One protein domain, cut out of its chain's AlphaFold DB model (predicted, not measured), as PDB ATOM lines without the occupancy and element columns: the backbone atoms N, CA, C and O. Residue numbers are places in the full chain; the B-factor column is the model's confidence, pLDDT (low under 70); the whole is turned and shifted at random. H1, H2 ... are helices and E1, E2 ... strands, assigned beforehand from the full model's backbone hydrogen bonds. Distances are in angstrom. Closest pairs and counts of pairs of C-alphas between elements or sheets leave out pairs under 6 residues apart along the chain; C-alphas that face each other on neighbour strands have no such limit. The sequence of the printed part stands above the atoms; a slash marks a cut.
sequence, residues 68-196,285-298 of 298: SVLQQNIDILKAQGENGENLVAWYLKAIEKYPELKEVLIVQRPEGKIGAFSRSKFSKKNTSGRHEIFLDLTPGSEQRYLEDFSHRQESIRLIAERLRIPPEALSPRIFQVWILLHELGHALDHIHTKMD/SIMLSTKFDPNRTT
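AT A GLANCE: This is residues 68 to 196 and 285 to 298 of the 298 residues of an uncharacterized protein of Candidatus Saccharibacteria bacterium (UniProt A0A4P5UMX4). The 22-residue helix H6 runs through the middle of the domain, along one face of a small three-stranded sheet, while a helical hairpin of H1 and H2 packs beside them, H2 on H6 and H1 grazing the sheet at E1. H4 crosses the first end of H6, H5 follows it at a corner, and short H3 and H7 fill in round H2. The printed part has 143 residues, with seven named helices and three named strands in the order H1 H2 H3 E1 E2 E3 H4 H5 H6 H7; the sheet, E1 E3 E2, is mixed, and the class is mostly helix. The whole is compact, with a radius of gyration of the C-alphas of 14.8 A and spans of 40 by 33 by 29 A.

HOW THE PARTS SIT: In the sheet, inner strand E3, residues 132 to 135, is parallel to edge strand E1, residues 105 to 108, with N 107 and O 133 2.8 A apart. E3 forms a hairpin with edge strand E2, residues 116 to 119, antiparallel, with N 119 and O 132 2.8 A apart. H6, residues 172 to 193, is on one face, making two layers, helix over sheet; its height over the sheet is 8.5 A, and it runs along the strands, at 12 degrees to E2 on the local plane. H2, residues 82 to 97, touches residues 173 to 181 of H6 at a shallow tilt of 30 degrees, the same way; the closest C-alphas, of Leu 87 and Val 177, are 5.9 A apart. H1, residues 69 to 78, forms a helical hairpin with H2, closest at the C-alphas of Lys 78 and Gly 84, 4.3 A apart, and only grazes the sheet. H3, residues 99 to 103, touches H6, with the C-alphas of Leu 101 and Leu 188 closest at 6.9 A. H7, residues 285 to 289, touches H2, with the C-alphas of Ala 94 and Ile 286 closest at 6.3 A. H4, residues 141 to 151, touches H6 about perpendicular, at 89 degrees, with the C-alphas of Glu 142 and Pro 172 closest at 5.4 A. H5, residues 153 to 162, is close to H4 but not clearly touching: the closest C-alphas, of Phe 149 and Ile 156, are 6.5 A apart. Every O i to N i+4 pair is within hydrogen-bond range in H1, H2, H5, H6 and H7, against 4 of 7 in H4 and 0 of 1 in H3, where 2 of 2 O i to N i+3 pairs are.

IN THESE COORDINATES: H1 begins at C-alpha 69, (-16.265, 41.784, 44.869), and is 14.1 A long; H2 is 23.8 A, H4 16.2 A and H5 14.3 A. H6, 31.1 A long, runs from C-alpha 172 at (-36.024, 32.324, 29.654) to C-alpha 193 at (-9.466, 21.160, 41.331).

THE WHOLE: The two C-alphas farthest apart, of Lys 124 and Asn 295, are 42.5 A apart. Residues 197 to 284 are not printed, and C-alphas 196 and 285 are 27.0 A apart across the cut. The link from E2 to E3, residues 120 to 131, is long. The mean pLDDT of the printed part is 87.0; residues 112, 194 to 195 and 290 to 298 are under 70.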
ATOM      1  N   SER A  68     -16.277  45.705  47.827       91.25
ATOM      2  CA  SER A  68     -15.994  44.263  47.829       91.25
ATOM      3  C   SER A  68     -16.489  43.607  46.531       91.25
ATOM      4  O   SER A  68     -17.464  44.069  45.940       91.25
ATOM      5  N   VAL A  69     -15.850  42.515  46.089       92.69
ATOM      6  CA  VAL A  69     -16.265  41.784  44.869       92.69
ATOM      7  C   VAL A  69     -17.724  41.344  44.952       92.69
ATOM      8  O   VAL A  69     -18.468  41.507  43.993       92.69
ATOM      9  N   LEU A  70     -18.160  40.884  46.127       94.56
ATOM     10  CA  LEU A  70     -19.559  40.564  46.388       94.56
ATOM     11  C   LEU A  70     -20.485  41.744  46.063       94.56
ATOM     12  O   LEU A  70     -21.473  41.564  45.358       94.56
ATOM     13  N   GLN A  71     -20.160  42.948  46.542       95.75
ATOM     14  CA  GLN A  71     -20.984  44.123  46.271       95.75
ATOM     15  C   GLN A  71     -20.946  44.510  44.788       95.75
ATOM     16  O   GLN A  71     -21.984  44.849  44.233       95.75
ATOM     17  N   GLN A  72     -19.790  44.403  44.126       94.94
ATOM     18  CA  GLN A  72     -19.677  44.642  42.681       94.94
ATOM     19  C   GLN A  72     -20.565  43.680  41.876       94.94
ATOM     20  O   GLN A  72     -21.277  44.106  40.968       94.94
ATOM     21  N   ASN A  73     -20.572  42.397  42.244       96.19
ATOM     22  CA  ASN A  73     -21.413  41.381  41.616       96.19
ATOM     23  C   ASN A  73     -22.907  41.624  41.872       96.19
ATOM     24  O   ASN A  73     -23.730  41.426  40.984       96.19
ATOM     25  N   ILE A  74     -23.280  42.063  43.074       96.00
ATOM     26  CA  ILE A  74     -24.669  42.433  43.360       96.00
ATOM     27  C   ILE A  74     -25.076  43.632  42.499       96.00
ATOM     28  O   ILE A  74     -26.134  43.597  41.876       96.00
ATOM     29  N   ASP A  75     -24.235  44.663  42.422       94.81
ATOM     30  CA  ASP A  75     -24.521  45.878  41.659       94.81
ATOM     31  C   ASP A  75     -24.699  45.573  40.157       94.81
ATOM     32  O   ASP A  75     -25.654  46.059  39.547       94.81
ATOM     33  N   ILE A  76     -23.835  44.734  39.562       93.81
ATOM     34  CA  ILE A  76     -23.933  44.381  38.133       93.81
ATOM     35  C   ILE A  76     -25.170  43.529  37.825       93.81
ATOM     36  O   ILE A  76     -25.797  43.726  36.788       93.81
ATOM     37  N   LEU A  77     -25.561  42.621  38.724       93.88
ATOM     38  CA  LEU A  77     -26.774  41.823  38.545       93.88
ATOM     39  C   LEU A  77     -28.032  42.690  38.708       93.88
ATOM     40  O   LEU A  77     -28.922  42.629  37.863       93.88
ATOM     41  N   LYS A  78     -28.089  43.560  39.730       93.25
ATOM     42  CA  LYS A  78     -29.226  44.481  39.955       93.25
ATOM     43  C   LYS A  78     -29.447  45.462  38.808       93.25
ATOM     44  O   LYS A  78     -30.574  45.907  38.602       93.25
ATOM     45  N   ALA A  79     -28.409  45.781  38.031       89.94
ATOM     46  CA  ALA A  79     -28.532  46.647  36.858       89.94
ATOM     47  C   ALA A  79     -29.521  46.110  35.798       89.94
ATOM     48  O   ALA A  79     -29.957  46.867  34.932       89.94
ATOM     49  N   GLN A  80     -29.927  44.838  35.886       85.00
ATOM     50  CA  GLN A  80     -30.959  44.234  35.041       85.00
ATOM     51  C   GLN A  80     -32.414  44.535  35.461       85.00
ATOM     52  O   GLN A  80     -33.347  44.007  34.855       85.00
ATOM     53  N   GLY A  81     -32.646  45.343  36.498       85.31
ATOM     54  CA  GLY A  81     -33.994  45.635  36.993       85.31
ATOM     55  C   GLY A  81     -34.605  44.457  37.760       85.31
ATOM     56  O   GLY A  81     -33.908  43.785  38.514       85.31
ATOM     57  N   GLU A  82     -35.905  44.195  37.574       84.38
ATOM     58  CA  GLU A  82     -36.647  43.142  38.300       84.38
ATOM     59  C   GLU A  82     -35.999  41.755  38.141       84.38
ATOM     60  O   GLU A  82     -35.779  41.046  39.119       84.38
ATOM     61  N   ASN A  83     -35.595  41.396  36.919       85.06
ATOM     62  CA  ASN A  83     -34.894  40.137  36.668       85.06
ATOM     63  C   ASN A  83     -33.531  40.066  37.388       85.06
ATOM     64  O   ASN A  83     -33.100  38.997  37.819       85.06
ATOM     65  N   GLY A  84     -32.880  41.215  37.576       89.00
ATOM     66  CA  GLY A  84     -31.635  41.335  38.326       89.00
ATOM     67  C   GLY A  84     -31.775  40.967  39.797       89.00
ATOM     68  O   GLY A  84     -30.898  40.304  40.346       89.00
ATOM     69  N   GLU A  85     -32.893  41.327  40.431       90.62
ATOM     70  CA  GLU A  85     -33.178  40.929  41.816       90.62
ATOM     71  C   GLU A  85     -33.309  39.405  41.944       90.62
ATOM     72  O   GLU A  85     -32.755  38.811  42.873       90.62
ATOM     73  N   ASN A  86     -33.945  38.749  40.967       90.12
ATOM     74  CA  ASN A  86     -34.016  37.289  40.909       90.12
ATOM     75  C   ASN A  86     -32.614  36.662  40.756       90.12
ATOM     76  O   ASN A  86     -32.256  35.756  41.511       90.12
ATOM     77  N   LEU A  87     -31.769  37.179  39.854       93.75
ATOM     78  CA  LEU A  87     -30.382  36.708  39.708       93.75
ATOM     79  C   LEU A  87     -29.568  36.879  40.999       93.75
ATOM     80  O   LEU A  87     -28.839  35.966  41.391       93.75
ATOM     81  N   VAL A  88     -29.716  38.011  41.695       95.75
ATOM     82  CA  VAL A  88     -29.065  38.248  42.993       95.75
ATOM     83  C   VAL A  88     -29.531  37.244  44.037       95.75
ATOM     84  O   VAL A  88     -28.697  36.686  44.749       95.75
ATOM     85  N   ALA A  89     -30.835  36.974  44.129       94.62
ATOM     86  CA  ALA A  89     -31.367  36.017  45.091       94.62
ATOM     87  C   ALA A  89     -30.747  34.620  44.903       94.62
ATOM     88  O   ALA A  89     -30.352  33.976  45.878       94.62
ATOM     89  N   TRP A  90     -30.601  34.167  43.657       95.69
ATOM     90  CA  TRP A  90     -29.957  32.888  43.350       95.69
ATOM     91  C   TRP A  90     -28.444  32.899  43.565       95.69
ATOM     92  O   TRP A  90     -27.903  31.932  44.103       95.69
ATOM     93  N   TYR A  91     -27.769  33.997  43.224       97.12
ATOM     94  CA  TYR A  91     -26.344  34.167  43.500       97.12
ATOM     95  C   TYR A  91     -26.043  34.098  45.005       97.12
ATOM     96  O   TYR A  91     -25.141  33.375  45.429       97.12
ATOM     97  N   LEU A  92     -26.839  34.783  45.831       96.44
ATOM     98  CA  LEU A  92     -26.676  34.770  47.286       96.44
ATOM     99  C   LEU A  92     -26.933  33.386  47.889       96.44
ATOM    100  O   LEU A  92     -26.177  32.971  48.763       96.44
ATOM    101  N   LYS A  93     -27.921  32.633  47.388       95.62
ATOM    102  CA  LYS A  93     -28.128  31.227  47.790       95.62
ATOM    103  C   LYS A  93     -26.931  30.341  47.448       95.62
ATOM    104  O   LYS A  93     -26.550  29.480  48.239       95.62
ATOM    105  N   ALA A  94     -26.327  30.540  46.275       97.00
ATOM    106  CA  ALA A  94     -25.119  29.815  45.899       97.00
ATOM    107  C   ALA A  94     -23.960  30.127  46.861       97.00
ATOM    108  O   ALA A  94     -23.283  29.204  47.306       97.00
ATOM    109  N   ILE A  95     -23.779  31.397  47.239       97.00
ATOM    110  CA  ILE A  95     -22.759  31.829  48.210       97.00
ATOM    111  C   ILE A  95     -23.034  31.291  49.616       97.00
ATOM    112  O   ILE A  95     -22.096  30.903  50.305       97.00
ATOM    113  N   GLU A  96     -24.293  31.257  50.055       95.50
ATOM    114  CA  GLU A  96     -24.665  30.704  51.363       95.50
ATOM    115  C   GLU A  96     -24.175  29.259  51.508       95.50
ATOM    116  O   GLU A  96     -23.617  28.885  52.541       95.50
ATOM    117  N   LYS A  97     -24.322  28.462  50.444       95.38
ATOM    118  CA  LYS A  97     -23.857  27.072  50.408       95.38
ATOM    119  C   LYS A  97     -22.353  26.946  50.118       95.38
ATOM    120  O   LYS A  97     -21.726  26.025  50.635       95.38
ATOM    121  N   TYR A  98     -21.784  27.851  49.319       96.31
ATOM    122  CA  TYR A  98     -20.379  27.843  48.885       96.31
ATOM    123  C   TYR A  98     -19.750  29.247  49.005       96.31
ATOM    124  O   TYR A  98     -19.680  29.992  48.018       96.31
ATOM    125  N   PRO A  99     -19.288  29.637  50.210       96.56
ATOM    126  CA  PRO A  99     -18.840  31.002  50.496       96.56
ATOM    127  C   PRO A  99     -17.671  31.506  49.642       96.56
ATOM    128  O   PRO A  99     -17.505  32.715  49.488       96.56
ATOM    129  N   GLU A 100     -16.850  30.621  49.079       94.38
ATOM    130  CA  GLU A 100     -15.746  30.957  48.172       94.38
ATOM    131  C   GLU A 100     -16.206  31.644  46.875       94.38
ATOM    132  O   GLU A 100     -15.443  32.407  46.279       94.38
ATOM    133  N   LEU A 101     -17.468  31.452  46.471       96.44
ATOM    134  CA  LEU A 101     -18.045  32.076  45.278       96.44
ATOM    135  C   LEU A 101     -18.173  33.602  45.389       96.44
ATOM    136  O   LEU A 101     -18.332  34.282  44.374       96.44
ATOM    137  N   LYS A 102     -18.039  34.169  46.596       95.25
ATOM    138  CA  LYS A 102     -18.000  35.625  46.810       95.25
ATOM    139  C   LYS A 102     -16.786  36.306  46.158       95.25
ATOM    140  O   LYS A 102     -16.801  37.515  45.958       95.25
ATOM    141  N   GLU A 103     -15.730  35.542  45.868       93.31
ATOM    142  CA  GLU A 103     -14.483  36.046  45.275       93.31
ATOM    143  C   GLU A 103     -14.435  35.897  43.744       93.31
ATOM    144  O   GLU A 103     -13.487  36.380  43.113       93.31
ATOM    145  N   VAL A 104     -15.431  35.222  43.154       94.94
ATOM    146  CA  VAL A 104     -15.602  35.069  41.703       94.94
ATOM    147  C   VAL A 104     -16.171  36.366  41.143       94.94
ATOM    148  O   VAL A 104     -17.156  36.868  41.664       94.94
ATOM    149  N   LEU A 105     -15.567  36.917  40.094       95.75
ATOM    150  CA  LEU A 105     -15.997  38.166  39.468       95.75
ATOM    151  C   LEU A 105     -17.039  37.894  38.376       95.75
ATOM    152  O   LEU A 105     -16.761  37.150  37.436       95.75
ATOM    153  N   ILE A 106     -18.208  38.526  38.463       95.06
ATOM    154  CA  ILE A 106     -19.208  38.515  37.392       95.06
ATOM    155  C   ILE A 106     -18.922  39.680  36.445       95.06
ATOM    156  O   ILE A 106     -18.776  40.827  36.864       95.06
ATOM    157  N   VAL A 107     -18.836  39.378  35.153       93.12
ATOM    158  CA  VAL A 107     -18.475  40.319  34.098       93.12
ATOM    159  C   VAL A 107     -19.558  40.317  33.024       93.12
ATOM    160  O   VAL A 107     -19.953  39.270  32.512       93.12
ATOM    161  N   GLN A 108     -20.006  41.508  32.634       89.06
ATOM    162  CA  GLN A 108     -20.879  41.679  31.477       89.06
ATOM    163  C   GLN A 108     -20.151  41.243  30.199       89.06
ATOM    164  O   GLN A 108     -19.038  41.692  29.908       89.06
ATOM    165  N   ARG A 109     -20.793  40.402  29.388       85.69
ATOM    166  CA  ARG A 109     -20.302  40.093  28.043       85.69
ATOM    167  C   ARG A 109     -20.373  41.320  27.134       85.69
ATOM    168  O   ARG A 109     -21.323  42.094  27.232       85.69
ATOM    169  N   PRO A 110     -19.418  41.481  26.200       79.56
ATOM    170  CA  PRO A 110     -19.527  42.501  25.166       79.56
ATOM    171  C   PRO A 110     -20.864  42.408  24.427       79.56
ATOM    172  O   PRO A 110     -21.360  41.307  24.172       79.56
ATOM    173  N   GLU A 111     -21.419  43.563  24.074       72.94
ATOM    174  CA  GLU A 111     -22.699  43.659  23.379       72.94
ATOM    175  C   GLU A 111     -22.700  42.832  22.077       72.94
ATOM    176  O   GLU A 111     -21.691  42.734  21.374       72.94
ATOM    177  N   GLY A 112     -23.827  42.173  21.785       69.56
ATOM    178  CA  GLY A 112     -23.972  41.281  20.628       69.56
ATOM    179  C   GLY A 112     -23.389  39.872  20.810       69.56
ATOM    180  O   GLY A 112     -23.377  39.091  19.858       69.56
ATOM    181  N   LYS A 113     -22.899  39.510  22.004       74.00
ATOM    182  CA  LYS A 113     -22.521  38.129  22.347       74.00
ATOM    183  C   LYS A 113     -23.532  37.518  23.316       74.00
ATOM    184  O   LYS A 113     -23.587  37.925  24.469       74.00
ATOM    185  N   ILE A 114     -24.252  36.500  22.848       71.44
ATOM    186  CA  ILE A 114     -25.225  35.730  23.637       71.44
ATOM    187  C   ILE A 114     -24.513  34.590  24.390       71.44
ATOM    188  O   ILE A 114     -23.425  34.144  24.001       71.44
ATOM    189  N   GLY A 115     -25.123  34.133  25.484       77.19
ATOM    190  CA  GLY A 115     -24.683  32.980  26.269       77.19
ATOM    191  C   GLY A 115     -23.740  33.347  27.410       77.19
ATOM    192  O   GLY A 115     -23.534  34.519  27.725       77.19
ATOM    193  N   ALA A 116     -23.095  32.343  27.992       86.25
ATOM    194  CA  ALA A 116     -22.180  32.526  29.109       86.25
ATOM    195  C   ALA A 116     -20.899  31.707  28.954       86.25
ATOM    196  O   ALA A 116     -20.801  30.873  28.054       86.25
ATOM    197  N   PHE A 117     -19.889  32.044  29.750       88.12
ATOM    198  CA  PHE A 117     -18.733  31.182  29.977       88.12
ATOM    199  C   PHE A 117     -17.981  31.611  31.236       88.12
ATOM    200  O   PHE A 117     -17.937  32.791  31.592       88.12
ATOM    201  N   SER A 118     -17.280  30.669  31.846       86.88
ATOM    202  CA  SER A 118     -16.371  30.912  32.957       86.88
ATOM    203  C   SER A 118     -14.911  30.943  32.497       86.88
ATOM    204  O   SER A 118     -14.505  30.366  31.482       86.88
ATOM    205  N   ARG A 119     -14.078  31.663  33.247       86.81
ATOM    206  CA  ARG A 119     -12.640  31.755  33.016       86.81
ATOM    207  C   ARG A 119     -11.881  31.612  34.324       86.81
ATOM    208  O   ARG A 119     -12.023  32.401  35.253       86.81
ATOM    209  N   SER A 120     -10.971  30.643  34.351       84.94
ATOM    210  CA  SER A 120     -10.034  30.481  35.463       84.94
ATOM    211  C   SER A 120      -9.116  31.692  35.641       84.94
ATOM    212  O   SER A 120      -8.608  32.230  34.651       84.94
ATOM    213  N   LYS A 121      -8.793  32.025  36.897       84.00
ATOM    214  CA  LYS A 121      -7.740  32.996  37.243       84.00
ATOM    215  C   LYS A 121      -6.362  32.630  36.687       84.00
ATOM    216  O   LYS A 121      -5.525  33.496  36.482       84.00
ATOM    217  N   PHE A 122      -6.126  31.344  36.419       82.38
ATOM    218  CA  PHE A 122      -4.868  30.840  35.859       82.38
ATOM    219  C   PHE A 122      -4.813  30.918  34.324       82.38
ATOM    220  O   PHE A 122      -3.824  30.516  33.710       82.38
ATOM    221  N   SER A 123      -5.881  31.391  33.674       80.19
ATOM    222  CA  SER A 123      -5.897  31.567  32.224       80.19
ATOM    223  C   SER A 123      -4.986  32.719  31.811       80.19
ATOM    224  O   SER A 123      -5.073  33.810  32.361       80.19
ATOM    225  N   LYS A 124      -4.187  32.530  30.753       78.94
ATOM    226  CA  LYS A 124      -3.331  33.594  30.186       78.94
ATOM    227  C   LYS A 124      -4.107  34.839  29.736       78.94
ATOM    228  O   LYS A 124      -3.510  35.895  29.582       78.94
ATOM    229  N   LYS A 125      -5.408  34.695  29.455       79.81
ATOM    230  CA  LYS A 125      -6.297  35.789  29.031       79.81
ATOM    231  C   LYS A 125      -6.967  36.507  30.210       79.81
ATOM    232  O   LYS A 125      -7.727  37.438  29.976       79.81
ATOM    233  N   ASN A 126      -6.753  36.037  31.437       82.38
ATOM    234  CA  ASN A 126      -7.316  36.631  32.638       82.38
ATOM    235  C   ASN A 126      -6.334  37.661  33.206       82.38
ATOM    236  O   ASN A 126      -5.187  37.329  33.499       82.38
ATOM    237  N   THR A 127      -6.791  38.902  33.348       82.62
ATOM    238  CA  THR A 127      -6.000  40.006  33.910       82.62
ATOM    239  C   THR A 127      -6.517  40.472  35.268       82.62
ATOM    240  O   THR A 127      -5.859  41.289  35.902       82.62
ATOM    241  N   SER A 128      -7.669  39.974  35.732       85.19
ATOM    242  CA  SER A 128      -8.258  40.365  37.021       85.19
ATOM    243  C   SER A 128      -7.628  39.649  38.217       85.19
ATOM    244  O   SER A 128      -7.813  40.072  39.356       85.19
ATOM    245  N   GLY A 129      -6.917  38.540  37.981       86.19
ATOM    246  CA  GLY A 129      -6.366  37.694  39.044       86.19
ATOM    247  C   GLY A 129      -7.428  36.879  39.797       86.19
ATOM    248  O   GLY A 129      -7.112  36.224  40.792       86.19
ATOM    249  N   ARG A 130      -8.681  36.887  39.323       89.31
ATOM    250  CA  ARG A 130      -9.841  36.219  39.934       89.31
ATOM    251  C   ARG A 130     -10.478  35.246  38.954       89.31
ATOM    252  O   ARG A 130     -10.254  35.339  37.756       89.31
ATOM    253  N   HIS A 131     -11.247  34.278  39.445       91.88
ATOM    254  CA  HIS A 131     -12.106  33.505  38.546       91.88
ATOM    255  C   HIS A 131     -13.197  34.444  38.030       91.88
ATOM    256  O   HIS A 131     -13.742  35.216  38.812       91.88
ATOM    257  N   GLU A 132     -13.471  34.410  36.732       92.81
ATOM    258  CA  GLU A 132     -14.425  35.304  36.077       92.81
ATOM    259  C   GLU A 132     -15.578  34.483  35.507       92.81
ATOM    260  O   GLU A 132     -15.355  33.403  34.958       92.81
ATOM    261  N   ILE A 133     -16.792  35.008  35.590       94.62
ATOM    262  CA  ILE A 133     -17.963  34.490  34.889       94.62
ATOM    263  C   ILE A 133     -18.476  35.592  33.984       94.62
ATOM    264  O   ILE A 133     -18.727  36.706  34.432       94.62
ATOM    265  N   PHE A 134     -18.628  35.274  32.708       92.50
ATOM    266  CA  PHE A 134     -19.099  36.193  31.691       92.50
ATOM    267  C   PHE A 134     -20.548  35.868  31.354       92.50
ATOM    268  O   PHE A 134     -20.820  34.787  30.837       92.50
ATOM    269  N   LEU A 135     -21.458  36.809  31.599       90.12
ATOM    270  CA  LEU A 135     -22.892  36.661  31.334       90.12
ATOM    271  C   LEU A 135     -23.374  37.767  30.401       90.12
ATOM    272  O   LEU A 135     -22.902  38.903  30.490       90.12
ATOM    273  N   ASP A 136     -24.318  37.456  29.513       86.69
ATOM    274  CA  ASP A 136     -25.112  38.519  28.898       86.69
ATOM    275  C   ASP A 136     -26.074  39.063  29.958       86.69
ATOM    276  O   ASP A 136     -27.085  38.435  30.270       86.69
ATOM    277  N   LEU A 137     -25.713  40.207  30.548       85.38
ATOM    278  CA  LEU A 137     -26.552  40.963  31.470       85.38
ATOM    279  C   LEU A 137     -27.083  42.264  30.832       85.38
ATOM    280  O   LEU A 137     -27.452  43.201  31.545       85.38
ATOM    281  N   THR A 138     -27.198  42.342  29.500       81.94
ATOM    282  CA  THR A 138     -27.895  43.483  28.877       81.94
ATOM    283  C   THR A 138     -29.376  43.508  29.300       81.94
ATOM    284  O   THR A 138     -29.972  42.442  29.464       81.94
ATOM    285  N   PRO A 139     -30.008  44.672  29.539       76.12
ATOM    286  CA  PRO A 139     -31.430  44.714  29.894       76.12
ATOM    287  C   PRO A 139     -32.296  44.010  28.837       76.12
ATOM    288  O   PRO A 139     -32.165  44.293  27.647       76.12
ATOM    289  N   GLY A 140     -33.158  43.080  29.258       74.25
ATOM    290  CA  GLY A 140     -33.952  42.253  28.341       74.25
ATOM    291  C   GLY A 140     -33.171  41.114  27.667       74.25
ATOM    292  O   GLY A 140     -33.702  40.469  26.761       74.25
ATOM    293  N   SER A 141     -31.918  40.863  28.068       76.94
ATOM    294  CA  SER A 141     -31.093  39.740  27.580       76.94
ATOM    295  C   SER A 141     -31.776  38.394  27.759       76.94
ATOM    296  O   SER A 141     -31.543  37.492  26.958       76.94
ATOM    297  N   GLU A 142     -32.669  38.258  28.739       77.69
ATOM    298  CA  GLU A 142     -33.398  37.022  28.947       77.69
ATOM    299  C   GLU A 142     -34.260  36.652  27.732       77.69
ATOM    300  O   GLU A 142     -34.337  35.484  27.367       77.69
ATOM    301  N   GLN A 143     -34.762  37.640  26.984       79.00
ATOM    302  CA  GLN A 143     -35.503  37.390  25.742       79.00
ATOM    303  C   GLN A 143     -34.596  36.931  24.602       79.00
ATOM    304  O   GLN A 143     -35.064  36.235  23.706       79.00
ATOM    305  N   ARG A 144     -33.299  37.250  24.639       78.62
ATOM    306  CA  ARG A 144     -32.338  36.739  23.651       78.62
ATOM    307  C   ARG A 144     -32.098  35.246  23.820       78.62
ATOM    308  O   ARG A 144     -31.788  34.575  22.844       78.62
ATOM    309  N   TYR A 145     -32.333  34.697  25.014       81.12
ATOM    310  CA  TYR A 145     -32.313  33.250  25.191       81.12
ATOM    311  C   TYR A 145     -33.476  32.544  24.491       81.12
ATOM    312  O   TYR A 145     -33.373  31.345  24.279       81.12
ATOM    313  N   LEU A 146     -34.544  33.228  24.054       83.69
ATOM    314  CA  LEU A 146     -35.587  32.583  23.238       83.69
ATOM    315  C   LEU A 146     -35.016  31.969  21.950       83.69
ATOM    316  O   LEU A 146     -35.511  30.942  21.490       83.69
ATOM    317  N   GLU A 147     -33.949  32.551  21.399       80.06
ATOM    318  CA  GLU A 147     -33.234  31.963  20.265       80.06
ATOM    319  C   GLU A 147     -32.624  30.606  20.647       80.06
ATOM    320  O   GLU A 147     -32.807  29.626  19.921       80.06
ATOM    321  N   ASP A 148     -32.003  30.496  21.827       80.31
ATOM    322  CA  ASP A 148     -31.473  29.227  22.345       80.31
ATOM    323  C   ASP A 148     -32.579  28.178  22.545       80.31
ATOM    324  O   ASP A 148     -32.339  26.998  22.304       80.31
ATOM    325  N   PHE A 149     -33.811  28.573  22.883       83.88
ATOM    326  CA  PHE A 149     -34.939  27.630  22.961       83.88
ATOM    327  C   PHE A 149     -35.280  26.992  21.614       83.88
ATOM    328  O   PHE A 149     -35.707  25.839  21.564       83.88
ATOM    329  N   SER A 150     -35.057  27.713  20.516       82.31
ATOM    330  CA  SER A 150     -35.238  27.173  19.168       82.31
ATOM    331  C   SER A 150     -34.015  26.396  18.665       82.31
ATOM    332  O   SER A 150     -34.159  25.439  17.908       82.31
ATOM    333  N   HIS A 151     -32.812  26.779  19.103       81.88
ATOM    334  CA  HIS A 151     -31.545  26.262  18.584       81.88
ATOM    335  C   HIS A 151     -30.861  25.226  19.478       81.88
ATOM    336  O   HIS A 151     -29.836  24.682  19.075       81.88
ATOM    337  N   ARG A 152     -31.372  24.970  20.682       85.44
ATOM    338  CA  ARG A 152     -30.792  24.025  21.649       85.44
ATOM    339  C   ARG A 152     -31.854  23.187  22.347       85.44
ATOM    340  O   ARG A 152     -31.854  23.045  23.570       85.44
ATOM    341  N   GLN A 153     -32.814  22.693  21.571       89.19
ATOM    342  CA  GLN A 153     -34.013  22.035  22.092       89.19
ATOM    343  C   GLN A 153     -33.689  20.851  23.009       89.19
ATOM    344  O   GLN A 153     -34.328  20.696  24.050       89.19
ATOM    345  N   GLU A 154     -32.674  20.051  22.673       92.00
ATOM    346  CA  GLU A 154     -32.286  18.907  23.500       92.00
ATOM    347  C   GLU A 154     -31.625  19.376  24.801       92.00
ATOM    348  O   GLU A 154     -31.950  18.879  25.878       92.00
ATOM    349  N   SER A 155     -30.777  20.407  24.740       91.69
ATOM    350  CA  SER A 155     -30.192  21.019  25.941       91.69
ATOM    351  C   SER A 155     -31.267  21.582  26.883       91.69
ATOM    352  O   SER A 155     -31.213  21.352  28.091       91.69
ATOM    353  N   ILE A 156     -32.265  22.289  26.340       92.88
ATOM    354  CA  ILE A 156     -33.412  22.833  27.088       92.88
ATOM    355  C   ILE A 156     -34.226  21.708  27.730       92.88
ATOM    356  O   ILE A 156     -34.540  21.778  28.921       92.88
ATOM    357  N   ARG A 157     -34.514  20.640  26.976       94.06
ATOM    358  CA  ARG A 157     -35.232  19.462  27.476       94.06
ATOM    359  C   ARG A 157     -34.501  18.813  28.654       94.06
ATOM    360  O   ARG A 157     -35.122  18.547  29.681       94.06
ATOM    361  N   LEU A 158     -33.189  18.601  28.533       94.50
ATOM    362  CA  LEU A 158     -32.359  17.998  29.582       94.50
ATOM    363  C   LEU A 158     -32.283  18.873  30.841       94.50
ATOM    364  O   LEU A 158     -32.303  18.357  31.960       94.50
ATOM    365  N   ILE A 159     -32.235  20.197  30.685       95.75
ATOM    366  CA  ILE A 159     -32.259  21.129  31.820       95.75
ATOM    367  C   ILE A 159     -33.610  21.073  32.537       95.75
ATOM    368  O   ILE A 159     -33.644  20.974  33.765       95.75
ATOM    369  N   ALA A 160     -34.721  21.085  31.797       95.12
ATOM    370  CA  ALA A 160     -36.055  20.953  32.376       95.12
ATOM    371  C   ALA A 160     -36.221  19.623  33.135       95.12
ATOM    372  O   ALA A 160     -36.710  19.612  34.267       95.12
ATOM    373  N   GLU A 161     -35.718  18.521  32.567       95.12
ATOM    374  CA  GLU A 161     -35.694  17.199  33.204       95.12
ATOM    375  C   GLU A 161     -34.919  17.220  34.532       95.12
ATOM    376  O   GLU A 161     -35.435  16.774  35.562       95.12
ATOM    377  N   ARG A 162     -33.719  17.822  34.553       95.12
ATOM    378  CA  ARG A 162     -32.916  18.001  35.778       95.12
ATOM    379  C   ARG A 162     -33.645  18.829  36.836       95.12
ATOM    380  O   ARG A 162     -33.594  18.497  38.020       95.12
ATOM    381  N   LEU A 163     -34.355  19.874  36.414       95.19
ATOM    382  CA  LEU A 163     -35.168  20.724  37.287       95.19
ATOM    383  C   LEU A 163     -36.522  20.107  37.660       95.19
ATOM    384  O   LEU A 163     -37.246  20.688  38.468       95.19
ATOM    385  N   ARG A 164     -36.847  18.916  37.137       94.94
ATOM    386  CA  ARG A 164     -38.106  18.194  37.385       94.94
ATOM    387  C   ARG A 164     -39.338  19.022  37.023       94.94
ATOM    388  O   ARG A 164     -40.355  18.962  37.714       94.94
ATOM    389  N   ILE A 165     -39.235  19.787  35.942       93.56
ATOM    390  CA  ILE A 165     -40.335  20.560  35.372       93.56
ATOM    391  C   ILE A 165     -40.595  20.123  33.929       93.56
ATOM    392  O   ILE A 165     -39.687  19.615  33.267       93.56
ATOM    393  N   PRO A 166     -41.817  20.322  33.418       92.06
ATOM    394  CA  PRO A 166     -42.072  20.181  31.992       92.06
ATOM    395  C   PRO A 166     -41.205  21.162  31.176       92.06
ATOM    396  O   PRO A 166     -40.995  22.289  31.639       92.06
ATOM    397  N   PRO A 167     -40.704  20.791  29.979       90.44
ATOM    398  CA  PRO A 167     -39.913  21.687  29.129       90.44
ATOM    399  C   PRO A 167     -40.581  23.038  28.851       90.44
ATOM    400  O   PRO A 167     -39.918  24.070  28.867       90.44
ATOM    401  N   GLU A 168     -41.901  23.051  28.677       90.00
ATOM    402  CA  GLU A 168     -42.713  24.250  28.465       90.00
ATOM    403  C   GLU A 168     -42.768  25.193  29.679       90.00
ATOM    404  O   GLU A 168     -43.106  26.366  29.535       90.00
ATOM    405  N   ALA A 169     -42.424  24.701  30.873       91.25
ATOM    406  CA  ALA A 169     -42.343  25.501  32.091       91.25
ATOM    407  C   ALA A 169     -40.955  26.131  32.298       91.25
ATOM    408  O   ALA A 169     -40.792  26.980  33.179       91.25
ATOM    409  N   LEU A 170     -39.942  25.744  31.512       92.75
ATOM    410  CA  LEU A 170     -38.632  26.384  31.551       92.75
ATOM    411  C   LEU A 170     -38.728  27.741  30.840       92.75
ATOM    412  O   LEU A 170     -38.657  27.824  29.625       92.75
ATOM    413  N   SER A 171     -38.921  28.826  31.584       91.19
ATOM    414  CA  SER A 171     -38.943  30.174  30.998       91.19
ATOM    415  C   SER A 171     -37.523  30.702  30.737       91.19
ATOM    416  O   SER A 171     -36.577  30.253  31.392       91.19
ATOM    417  N   PRO A 172     -37.340  31.716  29.867       89.62
ATOM    418  CA  PRO A 172     -36.024  32.324  29.654       89.62
ATOM    419  C   PRO A 172     -35.400  32.911  30.928       89.62
ATOM    420  O   PRO A 172     -34.189  32.833  31.116       89.62
ATOM    421  N   ARG A 173     -36.228  33.411  31.859       89.31
ATOM    422  CA  ARG A 173     -35.785  33.865  33.190       89.31
ATOM    423  C   ARG A 173     -35.217  32.714  34.026       89.31
ATOM    424  O   ARG A 173     -34.145  32.844  34.610       89.31
ATOM    425  N   ILE A 174     -35.915  31.572  34.069       92.00
ATOM    426  CA  ILE A 174     -35.435  30.371  34.776       92.00
ATOM    427  C   ILE A 174     -34.145  29.864  34.122       92.00
ATOM    428  O   ILE A 174     -33.194  29.515  34.818       92.00
ATOM    429  N   PHE A 175     -34.092  29.869  32.792       92.69
ATOM    430  CA  PHE A 175     -32.918  29.446  32.043       92.69
ATOM    431  C   PHE A 175     -31.702  30.350  32.293       92.69
ATOM    432  O   PHE A 175     -30.610  29.838  32.518       92.69
ATOM    433  N   GLN A 176     -31.869  31.673  32.364       91.62
ATOM    434  CA  GLN A 176     -30.767  32.586  32.692       91.62
ATOM    435  C   GLN A 176     -30.238  32.383  34.119       91.62
ATOM    436  O   GLN A 176     -29.024  32.387  34.328       91.62
ATOM    437  N   VAL A 177     -31.124  32.161  35.096       93.81
ATOM    438  CA  VAL A 177     -30.719  31.770  36.459       93.81
ATOM    439  C   VAL A 177     -29.912  30.478  36.424       93.81
ATOM    440  O   VAL A 177     -28.853  30.389  37.045       93.81
ATOM    441  N   TRP A 178     -30.400  29.484  35.685       95.56
ATOM    442  CA  TRP A 178     -29.721  28.207  35.543       95.56
ATOM    443  C   TRP A 178     -28.328  28.385  34.914       95.56
ATOM    444  O   TRP A 178     -27.367  27.833  35.437       95.56
ATOM    445  N   ILE A 179     -28.186  29.229  33.882       94.75
ATOM    446  CA  ILE A 179     -26.897  29.570  33.256       94.75
ATOM    447  C   ILE A 179     -25.945  30.234  34.259       94.75
ATOM    448  O   ILE A 179     -24.794  29.819  34.371       94.75
ATOM    449  N   LEU A 180     -26.407  31.241  35.010       95.88
ATOM    450  CA  LEU A 180     -25.602  31.892  36.053       95.88
ATOM    451  C   LEU A 180     -25.056  30.857  37.044       95.88
ATOM    452  O   LEU A 180     -23.865  30.856  37.358       95.88
ATOM    453  N   LEU A 181     -25.924  29.970  37.534       97.69
ATOM    454  CA  LEU A 181     -25.540  28.936  38.488       97.69
ATOM    455  C   LEU A 181     -24.617  27.885  37.863       97.69
ATOM    456  O   LEU A 181     -23.668  27.462  38.514       97.69
ATOM    457  N   HIS A 182     -24.845  27.499  36.611       97.75
ATOM    458  CA  HIS A 182     -23.988  26.571  35.877       97.75
ATOM    459  C   HIS A 182     -22.558  27.125  35.763       97.75
ATOM    460  O   HIS A 182     -21.593  26.453  36.130       97.75
ATOM    461  N   GLU A 183     -22.397  28.394  35.385       97.00
ATOM    462  CA  GLU A 183     -21.069  29.013  35.320       97.00
ATOM    463  C   GLU A 183     -20.407  29.176  36.694       97.00
ATOM    464  O   GLU A 183     -19.184  29.055  36.816       97.00
ATOM    465  N   LEU A 184     -21.198  29.404  37.749       97.19
ATOM    466  CA  LEU A 184     -20.708  29.356  39.131       97.19
ATOM    467  C   LEU A 184     -20.223  27.954  39.502       97.19
ATOM    468  O   LEU A 184     -19.202  27.838  40.176       97.19
ATOM    469  N   GLY A 185     -20.883  26.908  39.004       96.94
ATOM    470  CA  GLY A 185     -20.425  25.526  39.114       96.94
ATOM    471  C   GLY A 185     -19.056  25.326  38.464       96.94
ATOM    472  O   GLY A 185     -18.139  24.820  39.107       96.94
ATOM    473  N   HIS A 186     -18.848  25.810  37.239       94.31
ATOM    474  CA  HIS A 186     -17.518  25.760  36.625       94.31
ATOM    475  C   HIS A 186     -16.462  26.548  37.415       94.31
ATOM    476  O   HIS A 186     -15.332  26.074  37.582       94.31
ATOM    477  N   ALA A 187     -16.801  27.740  37.916       93.81
ATOM    478  CA  ALA A 187     -15.900  28.531  38.752       93.81
ATOM    479  C   ALA A 187     -15.547  27.805  40.061       93.81
ATOM    480  O   ALA A 187     -14.381  27.814  40.457       93.81
ATOM    481  N   LEU A 188     -16.517  27.139  40.693       94.00
ATOM    482  CA  LEU A 188     -16.304  26.332  41.889       94.00
ATOM    483  C   LEU A 188     -15.373  25.153  41.611       94.00
ATOM    484  O   LEU A 188     -14.396  24.973  42.339       94.00
ATOM    485  N   ASP A 189     -15.614  24.420  40.519       92.12
ATOM    486  CA  ASP A 189     -14.718  23.352  40.081       92.12
ATOM    487  C   ASP A 189     -13.298  23.907  39.936       92.12
ATOM    488  O   ASP A 189     -12.385  23.416  40.584       92.12
ATOM    489  N   HIS A 190     -13.104  25.020  39.218       88.56
ATOM    490  CA  HIS A 190     -11.785  25.657  39.109       88.56
ATOM    491  C   HIS A 190     -11.117  25.991  40.455       88.56
ATOM    492  O   HIS A 190      -9.887  25.933  40.541       88.56
ATOM    493  N   ILE A 191     -11.886  26.387  41.470       89.56
ATOM    494  CA  ILE A 191     -11.367  26.687  42.810       89.56
ATOM    495  C   ILE A 191     -10.927  25.392  43.508       89.56
ATOM    496  O   ILE A 191      -9.874  25.371  44.153       89.56
ATOM    497  N   HIS A 192     -11.699  24.314  43.362       89.00
ATOM    498  CA  HIS A 192     -11.467  23.036  44.037       89.00
ATOM    499  C   HIS A 192     -10.404  22.173  43.357       89.00
ATOM    500  O   HIS A 192      -9.573  21.596  44.061       89.00
ATOM    501  N   THR A 193     -10.366  22.096  42.022       78.25
ATOM    502  CA  THR A 193      -9.466  21.160  41.331       78.25
ATOM    503  C   THR A 193      -7.990  21.554  41.403       78.25
ATOM    504  O   THR A 193      -7.154  20.694  41.154       78.25
ATOM    505  N   LYS A 194      -7.625  22.801  41.753       68.19
ATOM    506  CA  LYS A 194      -6.231  23.326  41.831       68.19
ATOM    507  C   LYS A 194      -5.311  22.977  40.637       68.19
ATOM    508  O   LYS A 194      -4.110  23.226  40.719       68.19
ATOM    509  N   MET A 195      -5.854  22.437  39.546       67.81
ATOM    510  CA  MET A 195      -5.113  22.060  38.348       67.81
ATOM    511  C   MET A 195      -4.532  23.306  37.704       67.81
ATOM    512  O   MET A 195      -5.149  24.383  37.721       67.81
ATOM    513  N   ASP A 196      -3.357  23.156  37.101       71.12
ATOM    514  CA  ASP A 196      -2.803  24.254  36.334       71.12
ATOM    515  C   ASP A 196      -3.692  24.551  35.104       71.12
ATOM    516  O   ASP A 196      -4.485  23.727  34.629       71.12
ATOM    517  N   SER A 285     -28.698  21.490  42.065       96.00
ATOM    518  CA  SER A 285     -28.716  21.360  43.524       96.00
ATOM    519  C   SER A 285     -29.103  22.661  44.226       96.00
ATOM    520  O   SER A 285     -29.825  22.613  45.221       96.00
ATOM    521  N   ILE A 286     -28.654  23.816  43.723       96.06
ATOM    522  CA  ILE A 286     -29.028  25.120  44.280       96.06
ATOM    523  C   ILE A 286     -30.508  25.382  44.012       96.06
ATOM    524  O   ILE A 286     -31.248  25.675  44.954       96.06
ATOM    525  N   MET A 287     -30.964  25.197  42.770       94.75
ATOM    526  CA  MET A 287     -32.355  25.454  42.392       94.75
ATOM    527  C   MET A 287     -33.342  24.587  43.178       94.75
ATOM    528  O   MET A 287     -34.253  25.121  43.816       94.75
ATOM    529  N   LEU A 288     -33.098  23.275  43.244       91.94
ATOM    530  CA  LEU A 288     -33.958  22.320  43.950       91.94
ATOM    531  C   LEU A 288     -33.829  22.360  45.481       91.94
ATOM    532  O   LEU A 288     -34.706  21.842  46.170       91.94
ATOM    533  N   SER A 289     -32.767  22.957  46.041       86.06
ATOM    534  CA  SER A 289     -32.640  23.119  47.504       86.06
ATOM    535  C   SER A 289     -33.664  24.089  48.089       86.06
ATOM    536  O   SER A 289     -33.931  24.083  49.290       86.06
ATOM    537  N   THR A 290     -34.266  24.913  47.237       68.44
ATOM    538  CA  THR A 290     -35.349  25.804  47.627       68.44
ATOM    539  C   THR A 290     -36.657  25.265  47.080       68.44
ATOM    540  O   THR A 290     -36.648  24.511  46.112       68.44
ATOM    541  N   LYS A 291     -37.795  25.609  47.697       64.19
ATOM    542  CA  LYS A 291     -39.116  25.350  47.103       64.19
ATOM    543  C   LYS A 291     -39.252  26.212  45.843       64.19
ATOM    544  O   LYS A 291     -39.889  27.259  45.872       64.19
ATOM    545  N   PHE A 292     -38.541  25.811  44.798       61.66
ATOM    546  CA  PHE A 292     -38.564  26.372  43.469       61.66
ATOM    547  C   PHE A 292     -39.989  26.209  42.958       61.66
ATOM    548  O   PHE A 292     -40.467  25.090  42.781       61.66
ATOM    549  N   ASP A 293     -40.684  27.330  42.824       63.56
ATOM    550  CA  ASP A 293     -41.988  27.378  42.189       63.56
ATOM    551  C   ASP A 293     -41.774  27.986  40.800       63.56
ATOM    552  O   ASP A 293     -41.527  29.192  40.712       63.56
ATOM    553  N   PRO A 294     -41.837  27.183  39.723       59.12
ATOM    554  CA  PRO A 294     -41.645  27.676  38.362       59.12
ATOM    555  C   PRO A 294     -42.701  28.720  37.955       59.12
ATOM    556  O   PRO A 294     -42.510  29.412  36.960       59.12
ATOM    557  N   ASN A 295     -43.785  28.870  38.732       52.88
ATOM    558  CA  ASN A 295     -44.852  29.845  38.507       52.88
ATOM    559  C   ASN A 295     -44.730  31.112  39.368       52.88
ATOM    560  O   ASN A 295     -45.498  32.055  39.170       52.88
ATOM    561  N   ARG A 296     -43.803  31.167  40.335       50.91
ATOM    562  CA  ARG A 296     -43.549  32.399  41.094       50.91
ATOM    563  C   ARG A 296     -42.521  33.245  40.360       50.91
ATOM    564  O   ARG A 296     -41.320  33.036  40.471       50.91
ATOM    565  N   THR A 297     -43.025  34.258  39.667       37.66
ATOM    566  CA  THR A 297     -42.297  35.501  39.413       37.66
ATOM    567  C   THR A 297     -42.022  36.173  40.760       37.66
ATOM    568  O   THR A 297     -42.877  36.899  41.267       37.66
ATOM    569  N   THR A 298     -40.900  35.862  41.406       43.34
ATOM    570  CA  THR A 298     -40.338  36.764  42.422       43.34
ATOM    571  C   THR A 298     -39.399  37.746  41.766       43.34
ATOM    572  O   THR A 298     -38.594  37.265  40.932       43.34
TER     573      THR A 298